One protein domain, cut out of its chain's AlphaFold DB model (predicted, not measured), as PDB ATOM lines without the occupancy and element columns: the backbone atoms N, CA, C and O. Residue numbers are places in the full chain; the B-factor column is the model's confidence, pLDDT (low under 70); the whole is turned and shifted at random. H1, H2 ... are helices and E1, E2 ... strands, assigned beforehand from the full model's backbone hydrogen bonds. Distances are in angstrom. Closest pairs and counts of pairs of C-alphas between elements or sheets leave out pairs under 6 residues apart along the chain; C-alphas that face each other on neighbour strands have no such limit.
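Overview. This is residues 4 to 89 of the 107 residues of an uncharacterized protein of Corynebacterium qintianiae (UniProt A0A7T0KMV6). A small sandwich of two antiparallel sheets, the hairpin E1 E2 over the meander E3 E4 E5, its strands crossed at 42 degrees, forms the body; residues 79 to 89, mostly H1, stick out as an arm. The 86 printed residues hold five named strands, then one named helix, a mixed class. The whole is compact, radius of gyration of the C-alphas 13.8 A, yet elongated, 47 by 26 by 17 A.

Along the chain. Find C-alpha 15 at (115.180, 125.743, 111.063), where E1, residues 15 to 18, begins. E2 is 21 to 24, E3 33 to 38, 16.6 A long, E4 42 to 46, and E5 52 to 57. H1, residues 69 to 88, runs 29.1 A to C-alpha 88 at (117.961, 113.944, 138.120).

Arrangement. In the meander, each strand the antiparallel neighbour of the one before, look for N 37 and O 44, 2.8 A, and N 43 and O 56, 2.8 A. Between E1 and E2, N 16 and O 23 are 2.9 A apart. H1, every O i to N i+4 pair within hydrogen-bond range, is not on the sheet E3 E4 E5; its closest C-alphas to E2, His 71 and Ser 24, are 6.9 A apart.

Size, cuts and confidence. The printed part has no cut. The E5 to H1 link is long. Residues 86 to 89 have pLDDT under 70.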
ATOM      1  N   VAL A   4     125.464 126.233  96.858       90.06
ATOM      2  CA  VAL A   4     125.826 125.883  98.227       90.06
ATOM      3  C   VAL A   4     125.990 127.165  99.028       90.06
ATOM      4  O   VAL A   4     126.637 128.111  98.580       90.06
ATOM      5  N   ARG A   5     125.383 127.208 100.212       88.75
ATOM      6  CA  ARG A   5     125.575 128.294 101.174       88.75
ATOM      7  C   ARG A   5     126.754 127.970 102.096       88.75
ATOM      8  O   ARG A   5     126.984 126.791 102.366       88.75
ATOM      9  N   PRO A   6     127.467 128.987 102.614       86.94
ATOM     10  CA  PRO A   6     128.439 128.787 103.683       86.94
ATOM     11  C   PRO A   6     127.827 128.014 104.851       86.94
ATOM     12  O   PRO A   6     126.624 128.121 105.098       86.94
ATOM     13  N   ALA A   7     128.658 127.261 105.570       92.56
ATOM     14  CA  ALA A   7     128.205 126.532 106.742       92.56
ATOM     15  C   ALA A   7     127.632 127.501 107.788       92.56
ATOM     16  O   ALA A   7     128.259 128.503 108.139       92.56
ATOM     17  N   VAL A   8     126.435 127.200 108.288       94.25
ATOM     18  CA  VAL A   8     125.736 127.993 109.305       94.25
ATOM     19  C   VAL A   8     125.551 127.132 110.542       94.25
ATOM     20  O   VAL A   8     125.246 125.946 110.434       94.25
ATOM     21  N   ARG A   9     125.720 127.716 111.731       97.50
ATOM     22  CA  ARG A   9     125.393 127.013 112.974       97.50
ATOM     23  C   ARG A   9     123.881 126.834 113.072       97.50
ATOM     24  O   ARG A   9     123.157 127.829 113.038       97.50
ATOM     25  N   LEU A  10     123.415 125.593 113.198       97.69
ATOM     26  CA  LEU A  10     121.991 125.305 113.276       97.69
ATOM     27  C   LEU A  10     121.417 125.894 114.578       97.69
ATOM     28  O   LEU A  10     121.862 125.512 115.664       97.69
ATOM     29  N   PRO A  11     120.443 126.818 114.497       96.38
ATOM     30  CA  PRO A  11     119.823 127.398 115.680       96.38
ATOM     31  C   PRO A  11     119.011 126.360 116.462       96.38
ATOM     32  O   PRO A  11     118.544 125.360 115.922       96.38
ATOM     33  N   ARG A  12     118.750 126.648 117.740       95.38
ATOM     34  CA  ARG A  12     117.983 125.773 118.647       95.38
ATOM     35  C   ARG A  12     116.540 125.503 118.210       95.38
ATOM     36  O   ARG A  12     115.931 124.532 118.648       95.38
ATOM     37  N   ASN A  13     115.976 126.352 117.353       96.19
ATOM     38  CA  ASN A  13     114.673 126.102 116.743       96.19
ATOM     39  C   ASN A  13     114.746 125.138 115.546       96.19
ATOM     40  O   ASN A  13     113.699 124.880 114.981       96.19
ATOM     41  N   TYR A  14     115.924 124.608 115.189       97.50
ATOM     42  CA  TYR A  14     116.158 123.603 114.144       97.50
ATOM     43  C   TYR A  14     115.629 123.982 112.745       97.50
ATOM     44  O   TYR A  14     115.300 123.106 111.952       97.50
ATOM     45  N   TYR A  15     115.580 125.276 112.401       98.06
ATOM     46  CA  TYR A  15     115.180 125.743 111.063       98.06
ATOM     47  C   TYR A  15     116.305 126.488 110.339       98.06
ATOM     48  O   TYR A  15     117.023 127.295 110.931       98.06
ATOM     49  N   VAL A  16     116.394 126.285 109.024       96.81
ATOM     50  CA  VAL A  16     117.231 127.078 108.110       96.81
ATOM     51  C   VAL A  16     116.358 127.865 107.140       96.81
ATOM     52  O   VAL A  16     115.326 127.375 106.688       96.81
ATOM     53  N   THR A  17     116.764 129.091 106.806       95.88
ATOM     54  CA  THR A  17     116.004 129.945 105.878       95.88
ATOM     55  C   THR A  17     116.610 129.920 104.476       95.88
ATOM     56  O   THR A  17     117.776 130.276 104.287       95.88
ATOM     57  N   VAL A  18     115.805 129.557 103.476       95.19
ATOM     58  CA  VAL A  18     116.148 129.574 102.049       95.19
ATOM     59  C   VAL A  18     115.031 130.262 101.270       95.19
ATOM     60  O   VAL A  18     113.871 129.878 101.374       95.19
ATOM     61  N   ASP A  19     115.383 131.285 100.487       93.00
ATOM     62  CA  ASP A  19     114.446 132.058  99.659       93.00
ATOM     63  C   ASP A  19     113.184 132.511 100.420       93.00
ATOM     64  O   ASP A  19     112.072 132.345  99.935       93.00
ATOM     65  N   THR A  20     113.350 133.056 101.634       94.31
ATOM     66  CA  THR A  20     112.277 133.473 102.574       94.31
ATOM     67  C   THR A  20     111.434 132.349 103.189       94.31
ATOM     68  O   THR A  20     110.578 132.626 104.025       94.31
ATOM     69  N   ASN A  21     111.685 131.088 102.836       96.94
ATOM     70  CA  ASN A  21     111.044 129.927 103.449       96.94
ATOM     71  C   ASN A  21     111.948 129.310 104.516       96.94
ATOM     72  O   ASN A  21     113.171 129.319 104.384       96.94
ATOM     73  N   GLN A  22     111.351 128.748 105.558       97.69
ATOM     74  CA  GLN A  22     112.041 128.035 106.624       97.69
ATOM     75  C   GLN A  22     111.875 126.532 106.427       97.69
ATOM     76  O   GLN A  22     110.758 126.053 106.268       97.69
ATOM     77  N   TYR A  23     112.975 125.790 106.472       98.00
ATOM     78  CA  TYR A  23     112.997 124.336 106.363       98.00
ATOM     79  C   TYR A  23     113.542 123.746 107.653       98.00
ATOM     80  O   TYR A  23     114.582 124.181 108.147       98.00
ATOM     81  N   SER A  24     112.820 122.782 108.214       98.31
ATOM     82  CA  SER A  24     113.288 122.051 109.392       98.31
ATOM     83  C   SER A  24     114.518 121.204 109.064       98.31
ATOM     84  O   SER A  24     114.610 120.612 107.990       98.31
ATOM     85  N   VAL A  25     115.436 121.112 110.009       98.38
ATOM     86  CA  VAL A  25     116.620 120.251 109.979       98.38
ATOM     87  C   VAL A  25     116.530 119.289 111.154       98.38
ATOM     88  O   VAL A  25     115.879 119.618 112.150       98.38
ATOM     89  N   ASP A  26     117.161 118.120 111.058       98.00
ATOM     90  CA  ASP A  26     117.226 117.184 112.172       98.00
ATOM     91  C   ASP A  26     117.765 117.891 113.442       98.00
ATOM     92  O   ASP A  26     118.891 118.405 113.453       98.00
ATOM     93  N   PRO A  27     116.964 117.947 114.527       97.62
ATOM     94  CA  PRO A  27     117.342 118.586 115.782       97.62
ATOM     95  C   PRO A  27     118.610 118.022 116.435       97.62
ATOM     96  O   PRO A  27     119.214 118.708 117.259       97.62
ATOM     97  N   THR A  28     119.057 116.813 116.077       97.19
ATOM     98  CA  THR A  28     120.337 116.259 116.560       97.19
ATOM     99  C   THR A  28     121.550 117.101 116.142       97.19
ATOM    100  O   THR A  28     122.606 117.033 116.778       97.19
ATOM    101  N   PHE A  29     121.388 117.948 115.121       97.62
ATOM    102  CA  PHE A  29     122.398 118.884 114.631       97.62
ATOM    103  C   PHE A  29     122.333 120.268 115.270       97.62
ATOM    104  O   PHE A  29     123.095 121.144 114.858       97.62
ATOM    105  N   ILE A  30     121.448 120.508 116.247       96.88
ATOM    106  CA  ILE A  30     121.393 121.797 116.952       96.88
ATOM    107  C   ILE A  30     122.793 122.156 117.473       96.88
ATOM    108  O   ILE A  30     123.530 121.299 117.959       96.88
ATOM    109  N   ASP A  31     123.164 123.427 117.311       96.38
ATOM    110  CA  ASP A  31     124.472 123.998 117.645       96.38
ATOM    111  C   ASP A  31     125.668 123.454 116.835       96.38
ATOM    112  O   ASP A  31     126.800 123.901 117.041       96.38
ATOM    113  N   ARG A  32     125.440 122.581 115.843       96.75
ATOM    114  CA  ARG A  32     126.455 122.129 114.877       96.75
ATOM    115  C   ARG A  32     126.438 122.974 113.604       96.75
ATOM    116  O   ARG A  32     125.442 123.616 113.274       96.75
ATOM    117  N   LEU A  33     127.552 122.975 112.874       97.62
ATOM    118  CA  LEU A  33     127.632 123.595 111.550       97.62
ATOM    119  C   LEU A  33     126.946 122.710 110.511       97.62
ATOM    120  O   LEU A  33     127.290 121.541 110.378       97.62
ATOM    121  N   VAL A  34     126.017 123.283 109.751       97.69
ATOM    122  CA  VAL A  34     125.329 122.603 108.651       97.69
ATOM    123  C   VAL A  34     125.529 123.354 107.342       97.69
ATOM    124  O   VAL A  34     125.562 124.586 107.309       97.69
ATOM    125  N   THR A  35     125.651 122.609 106.250       97.62
ATOM    126  CA  THR A  35     125.770 123.144 104.891       97.62
ATOM    127  C   THR A  35     124.448 122.960 104.166       97.62
ATOM    128  O   THR A  35     123.884 121.869 104.167       97.62
ATOM    129  N   VAL A  36     123.948 124.024 103.536       97.12
ATOM    130  CA  VAL A  36     122.682 124.001 102.792       97.12
ATOM    131  C   VAL A  36     122.971 124.061 101.297       97.12
ATOM    132  O   VAL A  36     123.606 125.004 100.821       97.12
ATOM    133  N   ARG A  37     122.459 123.084 100.552       96.62
ATOM    134  CA  ARG A  37     122.494 123.021  99.091       96.62
ATOM    135  C   ARG A  37     121.084 123.212  98.547       96.62
ATOM    136  O   ARG A  37     120.194 122.423  98.852       96.62
ATOM    137  N   SER A  38     120.889 124.237  97.722       95.44
ATOM    138  CA  SER A  38     119.623 124.473  97.027       95.44
ATOM    139  C   SER A  38     119.736 124.143  95.540       95.44
ATOM    140  O   SER A  38     120.586 124.684  94.826       95.44
ATOM    141  N   THR A  39     118.844 123.280  95.062       94.31
ATOM    142  CA  THR A  39     118.651 122.966  93.638       94.31
ATOM    143  C   THR A  39     117.283 123.479  93.178       94.31
ATOM    144  O   THR A  39     116.625 124.228  93.903       94.31
ATOM    145  N   LEU A  40     116.871 123.164  91.948       94.50
ATOM    146  CA  LEU A  40     115.529 123.489  91.446       94.50
ATOM    147  C   LEU A  40     114.427 122.755  92.213       94.50
ATOM    148  O   LEU A  40     113.388 123.354  92.492       94.50
ATOM    149  N   ASP A  41     114.700 121.517  92.607       95.00
ATOM    150  CA  ASP A  41     113.682 120.595  93.102       95.00
ATOM    151  C   ASP A  41     113.791 120.341  94.604       95.00
ATOM    152  O   ASP A  41     112.793 120.019  95.244       95.00
ATOM    153  N   GLU A  42     114.977 120.523  95.191       96.50
ATOM    154  CA  GLU A  42     115.235 120.176  96.587       96.50
ATOM    155  C   GLU A  42     116.091 121.198  97.342       96.50
ATOM    156  O   GLU A  42     116.920 121.930  96.788       96.50
ATOM    157  N   ILE A  43     115.901 121.196  98.658       97.12
ATOM    158  CA  ILE A  43     116.790 121.771  99.658       97.12
ATOM    159  C   ILE A  43     117.390 120.609 100.447       97.12
ATOM    160  O   ILE A  43     116.693 119.956 101.223       97.12
ATOM    161  N   ALA A  44     118.685 120.367 100.259       97.44
ATOM    162  CA  ALA A  44     119.438 119.366 101.002       97.44
ATOM    163  C   ALA A  44     120.309 120.049 102.061       97.44
ATOM    164  O   ALA A  44     120.967 121.056 101.788       97.44
ATOM    165  N   VAL A  45     120.326 119.496 103.268       97.88
ATOM    166  CA  VAL A  45     121.141 119.971 104.385       97.88
ATOM    167  C   VAL A  45     122.035 118.835 104.848       97.88
ATOM    168  O   VAL A  45     121.556 117.731 105.104       97.88
ATOM    169  N   THR A  46     123.330 119.109 104.965       98.06
ATOM    170  CA  THR A  46     124.322 118.149 105.455       98.06
ATOM    171  C   THR A  46     125.013 118.670 106.705       98.06
ATOM    172  O   THR A  46     125.236 119.875 106.844       98.06
ATOM    173  N   GLY A  47     125.381 117.763 107.601       97.00
ATOM    174  CA  GLY A  47     126.203 118.041 108.767       97.00
ATOM    175  C   GLY A  47     127.665 118.354 108.425       97.00
ATOM    176  O   GLY A  47     128.047 118.398 107.247       97.00
ATOM    177  N   PRO A  48     128.497 118.591 109.452       95.31
ATOM    178  CA  PRO A  48     129.890 119.007 109.293       95.31
ATOM    179  C   PRO A  48     130.778 117.966 108.595       95.31
ATOM    180  O   PRO A  48     131.793 118.339 108.010       95.31
ATOM    181  N   HIS A  49     130.407 116.685 108.626       94.81
ATOM    182  CA  HIS A  49     131.134 115.582 107.997       94.81
ATOM    183  C   HIS A  49     130.408 115.015 106.763       94.81
ATOM    184  O   HIS A  49     130.793 113.967 106.247       94.81
ATOM    185  N   GLY A  50     129.389 115.718 106.252       94.19
ATOM    186  CA  GLY A  50     128.621 115.318 105.068       94.19
ATOM    187  C   GLY A  50     127.435 114.391 105.354       94.19
ATOM    188  O   GLY A  50     126.774 113.943 104.419       94.19
ATOM    189  N   GLU A  51     127.135 114.117 106.620       96.25
ATOM    190  CA  GLU A  51     125.983 113.328 107.035       96.25
ATOM    191  C   GLU A  51     124.660 114.026 106.662       96.25
ATOM    192  O   GLU A  51     124.555 115.250 106.783       96.25
ATOM    193  N   PRO A  52     123.638 113.302 106.178       96.94
ATOM    194  CA  PRO A  52     122.371 113.917 105.798       96.94
ATOM    195  C   PRO A  52     121.630 114.411 107.045       96.94
ATOM    196  O   PRO A  52     121.357 113.636 107.955       96.94
ATOM    197  N   ALA A  53     121.289 115.699 107.068       97.38
ATOM    198  CA  ALA A  53     120.562 116.333 108.169       97.38
ATOM    199  C   ALA A  53     119.122 116.720 107.787       97.38
ATOM    200  O   ALA A  53     118.272 116.835 108.663       97.38
ATOM    201  N   ALA A  54     118.842 116.950 106.499       97.75
ATOM    202  CA  ALA A  54     117.486 117.077 105.956       97.75
ATOM    203  C   ALA A  54     117.487 117.030 104.425       97.75
ATOM    204  O   ALA A  54     118.449 117.461 103.785       97.75
ATOM    205  N   VAL A  55     116.370 116.600 103.840       97.62
ATOM    206  CA  VAL A  55     116.063 116.783 102.417       97.62
ATOM    207  C   VAL A  55     114.598 117.186 102.300       97.62
ATOM    208  O   VAL A  55     113.724 116.477 102.785       97.62
ATOM    209  N   HIS A  56     114.330 118.323 101.660       97.38
ATOM    210  CA  HIS A  56     112.975 118.836 101.448       97.38
ATOM    211  C   HIS A  56     112.731 119.157  99.980       97.38
ATOM    212  O   HIS A  56     113.616 119.741  99.353       97.38
ATOM    213  N   PRO A  57     111.527 118.901  99.443       97.00
ATOM    214  CA  PRO A  57     111.109 119.498  98.185       97.00
ATOM    215  C   PRO A  57     111.168 121.021  98.274       97.00
ATOM    216  O   PRO A  57     110.747 121.626  99.269       97.00
ATOM    217  N   ARG A  58     111.681 121.664  97.230       95.44
ATOM    218  CA  ARG A  58     111.792 123.115  97.198       95.44
ATOM    219  C   ARG A  58     110.421 123.748  96.997       95.44
ATOM    220  O   ARG A  58     109.735 123.519  96.006       95.44
ATOM    221  N   HIS A  59     110.057 124.618  97.928       96.31
ATOM    222  CA  HIS A  59     108.864 125.442  97.843       96.31
ATOM    223  C   HIS A  59     109.189 126.803  97.208       96.31
ATOM    224  O   HIS A  59     110.113 127.493  97.643       96.31
ATOM    225  N   TRP A  60     108.420 127.193  96.188       94.69
ATOM    226  CA  TRP A  60     108.651 128.419  95.407       94.69
ATOM    227  C   TRP A  60     107.842 129.637  95.866       94.69
ATOM    228  O   TRP A  60     108.136 130.755  95.448       94.69
ATOM    229  N   GLY A  61     106.844 129.450  96.733       93.62
ATOM    230  CA  GLY A  61     106.198 130.574  97.415       93.62
ATOM    231  C   GLY A  61     107.118 131.213  98.460       93.62
ATOM    232  O   GLY A  61     108.275 130.831  98.596       93.62
ATOM    233  N   GLN A  62     106.600 132.175  99.219       94.75
ATOM    234  CA  GLN A  62     107.369 132.925 100.218       94.75
ATOM    235  C   GLN A  62     106.808 132.715 101.626       94.75
ATOM    236  O   GLN A  62     105.627 132.395 101.786       94.75
ATOM    237  N   HIS A  63     107.649 132.937 102.639       96.44
ATOM    238  CA  HIS A  63     107.269 132.937 104.058       96.44
ATOM    239  C   HIS A  63     106.571 131.651 104.542       96.44
ATOM    240  O   HIS A  63     105.726 131.699 105.438       96.44
ATOM    241  N   LYS A  64     106.896 130.486 103.965       97.81
ATOM    242  CA  LYS A  64     106.408 129.192 104.464       97.81
ATOM    243  C   LYS A  64     107.372 128.566 105.459       97.81
ATOM    244  O   LYS A  64     108.581 128.738 105.354       97.81
ATOM    245  N   VAL A  65     106.811 127.797 106.389       97.88
ATOM    246  CA  VAL A  65     107.546 126.921 107.303       97.88
ATOM    247  C   VAL A  65     107.258 125.483 106.887       97.88
ATOM    248  O   VAL A  65     106.108 125.047 106.912       97.88
ATOM    249  N   ILE A  66     108.296 124.778 106.450       98.00
ATOM    250  CA  ILE A  66     108.253 123.397 105.986       98.00
ATOM    251  C   ILE A  66     108.876 122.530 107.077       98.00
ATOM    252  O   ILE A  66     110.082 122.596 107.348       98.00
ATOM    253  N   THR A  67     108.040 121.720 107.716       98.00
ATOM    254  CA  THR A  67     108.428 120.912 108.869       98.00
ATOM    255  C   THR A  67     108.263 119.431 108.558       98.00
ATOM    256  O   THR A  67     107.168 118.989 108.225       98.00
ATOM    257  N   ASP A  68     109.344 118.667 108.711       97.44
ATOM    258  CA  ASP A  68     109.302 117.208 108.658       97.44
ATOM    259  C   ASP A  68     108.713 116.665 109.975       97.44
ATOM    260  O   ASP A  68     109.211 117.014 111.059       97.44
ATOM    261  N   PRO A  69     107.680 115.805 109.928       97.19
ATOM    262  CA  PRO A  69     107.176 115.107 111.105       97.19
ATOM    263  C   PRO A  69     108.270 114.378 111.899       97.19
ATOM    264  O   PRO A  69     108.249 114.425 113.132       97.19
ATOM    265  N   ALA A  70     109.258 113.773 111.236       97.19
ATOM    266  CA  ALA A  70     110.378 113.097 111.885       97.19
ATOM    267  C   ALA A  70     111.200 114.074 112.738       97.19
ATOM    268  O   ALA A  70     111.479 113.789 113.902       97.19
ATOM    269  N   HIS A  71     111.481 115.278 112.229       97.19
ATOM    270  CA  HIS A  71     112.180 116.310 112.998       97.19
ATOM    271  C   HIS A  71     111.377 116.745 114.229       97.19
ATOM    272  O   HIS A  71     111.942 116.931 115.306       97.19
ATOM    273  N   THR A  72     110.048 116.865 114.122       97.31
ATOM    274  CA  THR A  72     109.217 117.191 115.296       97.31
ATOM    275  C   THR A  72     109.261 116.100 116.357       97.31
ATOM    276  O   THR A  72     109.316 116.408 117.551       97.31
ATOM    277  N   GLN A  73     109.284 114.835 115.931       97.44
ATOM    278  CA  GLN A  73     109.348 113.688 116.822       97.44
ATOM    279  C   GLN A  73     110.703 113.631 117.536       97.44
ATOM    280  O   GLN A  73     110.733 113.492 118.761       97.44
ATOM    281  N   THR A  74     111.803 113.843 116.814       96.88
ATOM    282  CA  THR A  74     113.151 113.948 117.391       96.88
ATOM    283  C   THR A  74     113.246 115.112 118.376       96.88
ATOM    284  O   THR A  74     113.660 114.923 119.517       96.88
ATOM    285  N   ALA A  75     112.763 116.304 118.006       96.06
ATOM    286  CA  ALA A  75     112.759 117.463 118.900       96.06
ATOM    287  C   ALA A  75     111.932 117.199 120.169       96.06
ATOM    288  O   ALA A  75     112.282 117.654 121.257       96.06
ATOM    289  N   ARG A  76     110.809 116.480 120.049       96.06
ATOM    290  CA  ARG A  76     109.980 116.087 121.195       96.06
ATOM    291  C   ARG A  76     110.712 115.109 122.110       96.06
ATOM    292  O   ARG A  76     110.624 115.280 123.323       96.06
ATOM    293  N   ALA A  77     111.413 114.123 121.553       95.56
ATOM    294  CA  ALA A  77     112.222 113.181 122.323       95.56
ATOM    295  C   ALA A  77     113.339 113.910 123.088       95.56
ATOM    296  O   ALA A  77     113.364 113.856 124.312       95.56
ATOM    297  N   MET A  78     114.139 114.731 122.402       94.25
ATOM    298  CA  MET A  78     115.233 115.489 123.028       94.25
ATOM    299  C   MET A  78     114.757 116.411 124.160       94.25
ATOM    300  O   MET A  78     115.420 116.534 125.188       94.25
ATOM    301  N   ARG A  79     113.591 117.058 124.006       92.88
ATOM    302  CA  ARG A  79     113.003 117.883 125.078       92.88
ATOM    303  C   ARG A  79     112.609 117.056 126.301       92.88
ATOM    304  O   ARG A  79     112.789 117.533 127.416       92.88
ATOM    305  N   ARG A  80     112.070 115.847 126.104       92.56
ATOM    306  CA  ARG A  80     111.732 114.929 127.205       92.56
ATOM    307  C   ARG A  80     112.988 114.457 127.927       92.56
ATOM    308  O   ARG A  80     113.023 114.497 129.152       92.56
ATOM    309  N   ASP A  81     114.024 114.088 127.183       89.69
ATOM    310  CA  ASP A  81     115.288 113.630 127.761       89.69
ATOM    311  C   ASP A  81     115.939 114.737 128.600       89.69
ATOM    312  O   ASP A  81     116.345 114.496 129.734       89.69
ATOM    313  N   LEU A  82     115.942 115.979 128.101       86.50
ATOM    314  CA  LEU A  82     116.441 117.129 128.856       86.50
ATOM    315  C   LEU A  82     115.630 117.391 130.135       86.50
ATOM    316  O   LEU A  82     116.220 117.654 131.180       86.50
ATOM    317  N   ALA A  83     114.297 117.313 130.065       87.19
ATOM    318  CA  ALA A  83     113.439 117.505 131.233       87.19
ATOM    319  C   ALA A  83     113.726 116.455 132.319       87.19
ATOM    320  O   ALA A  83     113.965 116.813 133.468       87.19
ATOM    321  N   THR A  84     113.820 115.176 131.942       83.06
ATOM    322  CA  THR A  84     114.133 114.092 132.893       83.06
ATOM    323  C   THR A  84     115.563 114.164 133.434       83.06
ATOM    324  O   THR A  84     115.810 113.804 134.583       83.06
ATOM    325  N   ALA A  85     116.530 114.649 132.648       75.19
ATOM    326  CA  ALA A  85     117.889 114.887 133.131       75.19
ATOM    327  C   ALA A  85     117.939 116.027 134.162       75.19
ATOM    328  O   ALA A  85     118.653 115.908 135.154       75.19
ATOM    329  N   SER A  86     117.156 117.093 133.966       64.38
ATOM    330  CA  SER A  86     117.035 118.192 134.932       64.38
ATOM    331  C   SER A  86     116.402 117.745 136.252       64.38
ATOM    332  O   SER A  86     116.796 118.245 137.294       64.38
ATOM    333  N   GLU A  87     115.465 116.796 136.224       60.69
ATOM    334  CA  GLU A  87     114.892 116.191 137.439       60.69
ATOM    335  C   GLU A  87     115.920 115.341 138.201       60.69
ATOM    336  O   GLU A  87     115.915 115.307 139.427       60.69
ATOM    337  N   ARG A  88     116.841 114.672 137.491       58.31
ATOM    338  CA  ARG A  88     117.961 113.944 138.120       58.31
ATOM    339  C   ARG A  88     119.014 114.884 138.697       58.31
ATOM    340  O   ARG A  88     119.700 114.518 139.644       58.31
ATOM    341  N   PHE A  89     119.153 116.072 138.115       51.50
ATOM    342  CA  PHE A  89     120.034 117.126 138.596       51.50
ATOM    343  C   PHE A  89     119.288 118.004 139.606       51.50
ATOM    344  O   PHE A  89     119.091 119.197 139.398       51.50
TER     345      PHE A  89